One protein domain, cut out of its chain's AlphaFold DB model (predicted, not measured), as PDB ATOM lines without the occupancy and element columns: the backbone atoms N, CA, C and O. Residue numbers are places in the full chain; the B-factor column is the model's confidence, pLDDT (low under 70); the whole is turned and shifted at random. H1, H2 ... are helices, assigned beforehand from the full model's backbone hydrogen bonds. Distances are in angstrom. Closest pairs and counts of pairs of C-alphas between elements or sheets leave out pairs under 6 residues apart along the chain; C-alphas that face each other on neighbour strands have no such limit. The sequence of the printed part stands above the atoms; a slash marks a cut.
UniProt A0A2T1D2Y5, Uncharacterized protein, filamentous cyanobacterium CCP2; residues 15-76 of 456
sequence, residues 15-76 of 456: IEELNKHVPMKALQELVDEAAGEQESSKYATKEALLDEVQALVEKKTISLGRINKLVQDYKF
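Overview. This is residues 15 to 76 of the 456 residues of an uncharacterized protein of filamentous cyanobacterium CCP2 (UniProt A0A2T1D2Y5). Four helices make a small body of two pairs: H1 is side by side with H5, and H2 side by side with H4, which runs opposite ways to H1 and H5. H1 touches H4 and joins the two pairs on one side, H2 and H5 are only near each other on the other, and the short H3 packs on H2 at the body's far end from H1 and H5. The printed part has 62 residues, with five named helices in the order H1, H2, H3, H4, H5 and no named strand, so the class is all helix. It is compact, with a radius of gyration of the C-alphas of 10.5 A, and spans 29 by 23 by 15 A.

Arrangement. H1, residues 15 to 21, touches H5, residues 64 to 75, at a shallow tilt of 19 degrees, the same way; their closest C-alphas, of His 21 and Lys 75, are 5.0 A apart. H1 also touches H4, residues 46 to 58, at a steep tilt of 42 degrees, opposite ways, with the C-alphas of Ile 15 and Leu 50 closest at 6.7 A. H2, residues 24 to 35, touches H4 the same way at a shallow tilt of 33 degrees, only just short of steep; the closest C-alphas are those of Met 24 and Lys 46, 5.8 A apart. H2 touches H3, residues 39 to 42, with its residues 28 to 32 alone; the closest C-alphas, of Gln 28 and Ser 40, are 5.1 A apart. H4 and H5 are close but not clearly touching, with the C-alphas of Val 57 and Leu 64 closest at 7.0 A. H2 and H5 are near each other, while H3 is apart from H1 and from H5. Every O i to N i+4 pair is within hydrogen-bond range in H1, H2, H4 and H5; H3 is too short for such a pair.

Along the chain. H1 begins at C-alpha 15, (28.467, 23.088, 33.044), and is 9.9 A long from first to last C-alpha. H2 measures 16.5 A and H3 5.8 A. H4, the longest helix with 13 residues, measures 18.6 A from C-alpha 46 at (29.997, 33.990, 30.472). H5 measures 15.6 A and ends at C-alpha 75, (17.889, 26.774, 38.907).

Size, cuts and confidence. The C-alphas of Glu 37 and Phe 76 are the two farthest apart, at 29.6 A. The printed part has no cut, and its four links between helices are tight. The mean pLDDT of the printed part is 83.3, and residues 36 to 43 are under 70.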
ATOM      1  N   ILE A  15      28.027  21.823  33.662       84.94
ATOM      2  CA  ILE A  15      28.467  23.088  33.044       84.94
ATOM      3  C   ILE A  15      27.380  23.703  32.143       84.94
ATOM      4  O   ILE A  15      27.173  24.916  32.164       84.94
ATOM      5  N   GLU A  16      26.625  22.896  31.396       86.88
ATOM      6  CA  GLU A  16      25.482  23.392  30.614       86.88
ATOM      7  C   GLU A  16      24.351  23.900  31.522       86.88
ATOM      8  O   GLU A  16      23.728  24.921  31.226       86.88
ATOM      9  N   GLU A  17      24.117  23.251  32.668       88.81
ATOM     10  CA  GLU A  17      23.182  23.751  33.683       88.81
ATOM     11  C   GLU A  17      23.691  25.037  34.365       88.81
ATOM     12  O   GLU A  17      22.885  25.944  34.578       88.81
ATOM     13  N   LEU A  18      25.003  25.198  34.617       88.94
ATOM     14  CA  LEU A  18      25.578  26.494  35.027       88.94
ATOM     15  C   LEU A  18      25.299  27.585  33.981       88.94
ATOM     16  O   LEU A  18      24.852  28.680  34.332       88.94
ATOM     17  N   ASN A  19      25.519  27.297  32.693       89.00
ATOM     18  CA  ASN A  19      25.268  28.263  31.623       89.00
ATOM     19  C   ASN A  19      23.784  28.658  31.537       89.00
ATOM     20  O   ASN A  19      23.439  29.824  31.353       89.00
ATOM     21  N   LYS A  20      22.890  27.692  31.720       86.56
ATOM     22  CA  LYS A  20      21.444  27.886  31.628       86.56
ATOM     23  C   LYS A  20      20.841  28.622  32.830       86.56
ATOM     24  O   LYS A  20      19.900  29.386  32.632       86.56
ATOM     25  N   HIS A  21      21.362  28.408  34.042       87.62
ATOM     26  CA  HIS A  21      20.696  28.840  35.282       87.62
ATOM     27  C   HIS A  21      21.471  29.839  36.143       87.62
ATOM     28  O   HIS A  21      20.853  30.687  36.778       87.62
ATOM     29  N   VAL A  22      22.804  29.773  36.192       88.25
ATOM     30  CA  VAL A  22      23.592  30.581  37.141       88.25
ATOM     31  C   VAL A  22      23.957  31.938  36.520       88.25
ATOM     32  O   VAL A  22      24.456  31.970  35.389       88.25
ATOM     33  N   PRO A  23      23.733  33.081  37.197       87.88
ATOM     34  CA  PRO A  23      24.071  34.399  36.660       87.88
ATOM     35  C   PRO A  23      25.591  34.619  36.615       87.88
ATOM     36  O   PRO A  23      26.331  34.106  37.453       87.88
ATOM     37  N   MET A  24      26.066  35.436  35.666       87.75
ATOM     38  CA  MET A  24      27.504  35.666  35.429       87.75
ATOM     39  C   MET A  24      28.269  36.069  36.701       87.75
ATOM     40  O   MET A  24      29.347  35.540  36.950       87.75
ATOM     41  N   LYS A  25      27.680  36.922  37.552       84.62
ATOM     42  CA  LYS A  25      28.291  37.341  38.823       84.62
ATOM     43  C   LYS A  25      28.552  36.167  39.780       84.62
ATOM     44  O   LYS A  25      29.599  36.121  40.409       84.62
ATOM     45  N   ALA A  26      27.643  35.196  39.865       86.81
ATOM     46  CA  ALA A  26      27.828  34.027  40.728       86.81
ATOM     47  C   ALA A  26      28.886  33.051  40.172       86.81
ATOM     48  O   ALA A  26      29.551  32.365  40.944       86.81
ATOM     49  N   LEU A  27      29.100  33.032  38.849       88.69
ATOM     50  CA  LEU A  27      30.238  32.333  38.238       88.69
ATOM     51  C   LEU A  27      31.566  33.059  38.516       88.69
ATOM     52  O   LEU A  27      32.559  32.403  38.804       88.69
ATOM     53  N   GLN A  28      31.578  34.398  38.495       87.88
ATOM     54  CA  GLN A  28      32.740  35.204  38.895       87.88
ATOM     55  C   GLN A  28      33.117  34.963  40.365       87.88
ATOM     56  O   GLN A  28      34.274  34.668  40.647       87.88
ATOM     57  N   GLU A  29      32.139  35.002  41.281       85.44
ATOM     58  CA  GLU A  29      32.343  34.689  42.705       85.44
ATOM     59  C   GLU A  29      32.875  33.250  42.897       85.44
ATOM     60  O   GLU A  29      33.835  33.051  43.639       85.44
ATOM     61  N   LEU A  30      32.345  32.252  42.170       87.56
ATOM     62  CA  LEU A  30      32.844  30.868  42.215       87.56
ATOM     63  C   LEU A  30      34.311  30.735  41.755       87.56
ATOM     64  O   LEU A  30      35.051  29.936  42.332       87.56
ATOM     65  N   VAL A  31      34.719  31.480  40.721       87.81
ATOM     66  CA  VAL A  31      36.097  31.478  40.199       87.81
ATOM     67  C   VAL A  31      37.048  32.184  41.168       87.81
ATOM     68  O   VAL A  31      38.071  31.600  41.518       87.81
ATOM     69  N   ASP A  32      36.704  33.373  41.675       84.81
ATOM     70  CA  ASP A  32      37.533  34.106  42.648       84.81
ATOM     71  C   ASP A  32      37.739  33.294  43.944       84.81
ATOM     72  O   ASP A  32      38.863  33.153  44.432       84.81
ATOM     73  N   GLU A  33      36.677  32.668  44.470       82.69
ATOM     74  CA  GLU A  33      36.742  31.783  45.646       82.69
ATOM     75  C   GLU A  33      37.548  30.486  45.416       82.69
ATOM     76  O   GLU A  33      37.810  29.751  46.372       82.69
ATOM     77  N   ALA A  34      37.886  30.148  44.169       82.19
ATOM     78  CA  ALA A  34      38.669  28.962  43.810       82.19
ATOM     79  C   ALA A  34      40.110  29.302  43.387       82.19
ATOM     80  O   ALA A  34      41.012  28.504  43.639       82.19
ATOM     81  N   ALA A  35      40.331  30.473  42.786       75.62
ATOM     82  CA  ALA A  35      41.649  30.988  42.422       75.62
ATOM     83  C   ALA A  35      42.397  31.599  43.624       75.62
ATOM     84  O   ALA A  35      43.620  31.513  43.693       75.62
ATOM     85  N   GLY A  36      41.675  32.187  44.586       63.66
ATOM     86  CA  GLY A  36      42.256  32.854  45.761       63.66
ATOM     87  C   GLY A  36      42.670  34.315  45.530       63.66
ATOM     88  O   GLY A  36      43.128  34.974  46.462       63.66
ATOM     89  N   GLU A  37      42.458  34.833  44.321       61.59
ATOM     90  CA  GLU A  37      42.665  36.224  43.907       61.59
ATOM     91  C   GLU A  37      41.428  36.730  43.143       61.59
ATOM     92  O   GLU A  37      40.638  35.928  42.650       61.59
ATOM     93  N   GLN A  38      41.262  38.054  43.002       58.78
ATOM     94  CA  GLN A  38      40.172  38.664  42.213       58.78
ATOM     95  C   GLN A  38      40.453  38.632  40.693       58.78
ATOM     96  O   GLN A  38      40.435  39.657  39.998       58.78
ATOM     97  N   GLU A  39      40.752  37.443  40.168       54.72
ATOM     98  CA  GLU A  39      41.031  37.230  38.745       54.72
ATOM     99  C   GLU A  39      39.776  37.275  37.859       54.72
ATOM    100  O   GLU A  39      39.912  37.429  36.645       54.72
ATOM    101  N   SER A  40      38.564  37.213  38.423       57.19
ATOM    102  CA  SER A  40      37.291  37.257  37.684       57.19
ATOM    103  C   SER A  40      37.158  38.460  36.741       57.19
ATOM    104  O   SER A  40      36.512  38.370  35.693       57.19
ATOM    105  N   SER A  41      37.833  39.564  37.070       57.22
ATOM    106  CA  SER A  41      37.958  40.780  36.256       57.22
ATOM    107  C   SER A  41      38.617  40.569  34.881       57.22
ATOM    108  O   SER A  41      38.456  41.411  33.996       57.22
ATOM    109  N   LYS A  42      39.321  39.448  34.665       61.75
ATOM    110  CA  LYS A  42      39.924  39.063  33.377       61.75
ATOM    111  C   LYS A  42      38.909  38.483  32.381       61.75
ATOM    112  O   LYS A  42      39.158  38.523  31.177       61.75
ATOM    113  N   TYR A  43      37.779  37.951  32.853       68.56
ATOM    114  CA  TYR A  43      36.829  37.207  32.021       68.56
ATOM    115  C   TYR A  43      35.655  38.094  31.587       68.56
ATOM    116  O   TYR A  43      34.730  38.372  32.349       68.56
ATOM    117  N   ALA A  44      35.695  38.540  30.329       71.12
ATOM    118  CA  ALA A  44      34.717  39.476  29.770       71.12
ATOM    119  C   ALA A  44      33.370  38.842  29.360       71.12
ATOM    120  O   ALA A  44      32.422  39.577  29.086       71.12
ATOM    121  N   THR A  45      33.268  37.509  29.290       87.25
ATOM    122  CA  THR A  45      32.049  36.800  28.857       87.25
ATOM    123  C   THR A  45      31.700  35.636  29.783       87.25
ATOM    124  O   THR A  45      32.509  35.215  30.613       87.25
ATOM    125  N   LYS A  46      30.475  35.112  29.653       88.88
ATOM    126  CA  LYS A  46      29.997  33.990  30.472       88.88
ATOM    127  C   LYS A  46      30.662  32.673  30.069       88.88
ATOM    128  O   LYS A  46      30.969  31.856  30.926       88.88
ATOM    129  N   GLU A  47      30.919  32.505  28.779       89.56
ATOM    130  CA  GLU A  47      31.573  31.348  28.172       89.56
ATOM    131  C   GLU A  47      32.987  31.180  28.738       89.56
ATOM    132  O   GLU A  47      33.303  30.127  29.279       89.56
ATOM    133  N   ALA A  48      33.784  32.255  28.764       88.81
ATOM    134  CA  ALA A  48      35.146  32.216  29.297       88.81
ATOM    135  C   ALA A  48      35.207  31.896  30.810       88.81
ATOM    136  O   ALA A  48      36.185  31.318  31.280       88.81
ATOM    137  N   LEU A  49      34.163  32.242  31.577       89.12
ATOM    138  CA  LEU A  49      34.027  31.824  32.979       89.12
ATOM    139  C   LEU A  49      33.667  30.338  33.105       89.12
ATOM    140  O   LEU A  49      34.142  29.675  34.021       89.12
ATOM    141  N   LEU A  50      32.836  29.806  32.205       91.25
ATOM    142  CA  LEU A  50      32.476  28.386  32.184       91.25
ATOM    143  C   LEU A  50      33.674  27.512  31.786       91.25
ATOM    144  O   LEU A  50      33.865  26.456  32.389       91.25
ATOM    145  N   ASP A  51      34.507  27.982  30.853       90.12
ATOM    146  CA  ASP A  51      35.755  27.324  30.454       90.12
ATOM    147  C   ASP A  51      36.743  27.217  31.633       90.12
ATOM    148  O   ASP A  51      37.270  26.134  31.898       90.12
ATOM    149  N   GLU A  52      36.959  28.290  32.409       89.75
ATOM    150  CA  GLU A  52      37.825  28.202  33.598       89.75
ATOM    151  C   GLU A  52      37.164  27.417  34.744       89.75
ATOM    152  O   GLU A  52      37.858  26.673  35.433       89.75
ATOM    153  N   VAL A  53      35.837  27.465  34.931       89.69
ATOM    154  CA  VAL A  53      35.155  26.575  35.896       89.69
ATOM    155  C   VAL A  53      35.350  25.100  35.520       89.69
ATOM    156  O   VAL A  53      35.644  24.292  36.402       89.69
ATOM    157  N   GLN A  54      35.264  24.741  34.235       89.94
ATOM    158  CA  GLN A  54      35.584  23.394  33.756       89.94
ATOM    159  C   GLN A  54      37.056  23.044  34.033       89.94
ATOM    160  O   GLN A  54      37.341  21.991  34.608       89.94
ATOM    161  N   ALA A  55      37.991  23.950  33.737       88.81
ATOM    162  CA  ALA A  55      39.405  23.749  34.041       88.81
ATOM    163  C   ALA A  55      39.663  23.578  35.556       88.81
ATOM    164  O   ALA A  55      40.477  22.747  35.953       88.81
ATOM    165  N   LEU A  56      38.953  24.305  36.424       89.25
ATOM    166  CA  LEU A  56      39.027  24.181  37.888       89.25
ATOM    167  C   LEU A  56      38.415  22.874  38.418       89.25
ATOM    168  O   LEU A  56      38.856  22.383  39.460       89.25
ATOM    169  N   VAL A  57      37.450  22.278  37.713       89.56
ATOM    170  CA  VAL A  57      36.943  20.923  37.998       89.56
ATOM    171  C   VAL A  57      37.969  19.861  37.610       89.56
ATOM    172  O   VAL A  57      38.235  18.952  38.395       89.56
ATOM    173  N   GLU A  58      38.599  19.990  36.442       88.94
ATOM    174  CA  GLU A  58      39.646  19.068  35.979       88.94
ATOM    175  C   GLU A  58      40.894  19.117  36.879       88.94
ATOM    176  O   GLU A  58      41.421  18.072  37.272       88.94
ATOM    177  N   LYS A  59      41.294  20.324  37.312       89.88
ATOM    178  CA  LYS A  59      42.319  20.572  38.347       89.88
ATOM    179  C   LYS A  59      41.902  20.071  39.747       89.88
ATOM    180  O   LYS A  59      42.745  19.996  40.637       89.88
ATOM    181  N   LYS A  60      40.623  19.710  39.949       87.69
ATOM    182  CA  LYS A  60      39.977  19.328  41.227       87.69
ATOM    183  C   LYS A  60      39.952  20.421  42.305       87.69
ATOM    184  O   LYS A  60      39.696  20.125  43.471       87.69
ATOM    185  N   THR A  61      40.152  21.680  41.918       87.88
ATOM    186  CA  THR A  61      39.990  22.863  42.780       87.88
ATOM    187  C   THR A  61      38.516  23.099  43.133       87.88
ATOM    188  O   THR A  61      38.188  23.499  44.250       87.88
ATOM    189  N   ILE A  62      37.610  22.805  42.195       86.94
ATOM    190  CA  ILE A  62      36.156  22.831  42.393       86.94
ATOM    191  C   ILE A  62      35.614  21.399  42.319       86.94
ATOM    192  O   ILE A  62      35.973  20.625  41.434       86.94
ATOM    193  N   SER A  63      34.719  21.035  43.241       88.62
ATOM    194  CA  SER A  63      34.019  19.749  43.200       88.62
ATOM    195  C   SER A  63      32.707  19.849  42.416       88.62
ATOM    196  O   SER A  63      31.989  20.847  42.502       88.62
ATOM    197  N   LEU A  64      32.328  18.766  41.727       85.50
ATOM    198  CA  LEU A  64      31.019  18.663  41.066       85.50
ATOM    199  C   LEU A  64      29.851  18.861  42.051       85.50
ATOM    200  O   LEU A  64      28.812  19.380  41.667       85.50
ATOM    201  N   GLY A  65      30.029  18.525  43.334       86.62
ATOM    202  CA  GLY A  65      29.043  18.816  44.381       86.62
ATOM    203  C   GLY A  65      28.829  20.318  44.623       86.62
ATOM    204  O   GLY A  65      27.691  20.738  44.812       86.62
ATOM    205  N   ARG A  66      29.890  21.138  44.558       86.50
ATOM    206  CA  ARG A  66      29.800  22.608  44.669       86.50
ATOM    207  C   ARG A  66      29.108  23.218  43.450       86.50
ATOM    208  O   ARG A  66      28.272  24.097  43.619       86.50
ATOM    209  N   ILE A  67      29.393  22.704  42.250       89.19
ATOM    210  CA  ILE A  67      28.689  23.099  41.017       89.19
ATOM    211  C   ILE A  67      27.214  22.712  41.082       89.19
ATOM    212  O   ILE A  67      26.362  23.563  40.863       89.19
ATOM    213  N   ASN A  68      26.900  21.466  41.441       87.31
ATOM    214  CA  ASN A  68      25.517  21.013  41.553       87.31
ATOM    215  C   ASN A  68      24.745  21.822  42.605       87.31
ATOM    216  O   ASN A  68      23.591  22.156  42.355       87.31
ATOM    217  N   LYS A  69      25.371  22.201  43.733       85.50
ATOM    218  CA  LYS A  69      24.754  23.138  44.683       85.50
ATOM    219  C   LYS A  69      24.492  24.495  44.022       85.50
ATOM    220  O   LYS A  69      23.350  24.928  44.027       85.50
ATOM    221  N   LEU A  70      25.494  25.123  43.399       87.69
ATOM    222  CA  LEU A  70      25.331  26.442  42.773       87.69
ATOM    223  C   LEU A  70      24.284  26.440  41.646       87.69
ATOM    224  O   LEU A  70      23.550  27.410  41.491       87.69
ATOM    225  N   VAL A  71      24.170  25.340  40.891       88.50
ATOM    226  CA  VAL A  71      23.056  25.121  39.960       88.50
ATOM    227  C   VAL A  71      21.736  25.146  40.722       88.50
ATOM    228  O   VAL A  71      20.895  25.970  40.394       88.50
ATOM    229  N   GLN A  72      21.539  24.298  41.739       83.88
ATOM    230  CA  GLN A  72      20.272  24.239  42.485       83.88
ATOM    231  C   GLN A  72      19.922  25.569  43.173       83.88
ATOM    232  O   GLN A  72      18.762  25.973  43.135       83.88
ATOM    233  N   ASP A  73      20.920  26.285  43.704       84.81
ATOM    234  CA  ASP A  73      20.765  27.599  44.340       84.81
ATOM    235  C   ASP A  73      20.176  28.655  43.375       84.81
ATOM    236  O   ASP A  73      19.573  29.610  43.852       84.81
ATOM    237  N   TYR A  74      20.305  28.505  42.047       86.69
ATOM    238  CA  TYR A  74      19.762  29.449  41.046       86.69
ATOM    239  C   TYR A  74      18.737  28.851  40.063       86.69
ATOM    240  O   TYR A  74      17.953  29.595  39.471       86.69
ATOM    241  N   LYS A  75      18.689  27.521  39.903       81.75
ATOM    242  CA  LYS A  75      17.889  26.774  38.907       81.75
ATOM    243  C   LYS A  75      16.404  27.094  38.922       81.75
ATOM    244  O   LYS A  75      15.748  27.030  37.881       81.75
ATOM    245  N   PHE A  76      15.876  27.449  40.087       73.44
ATOM    246  CA  PHE A  76      14.490  27.866  40.233       73.44
ATOM    247  C   PHE A  76      14.345  29.341  40.682       73.44
ATOM    248  O   PHE A  76      13.216  29.842  40.712       73.44
TER     249      PHE A  76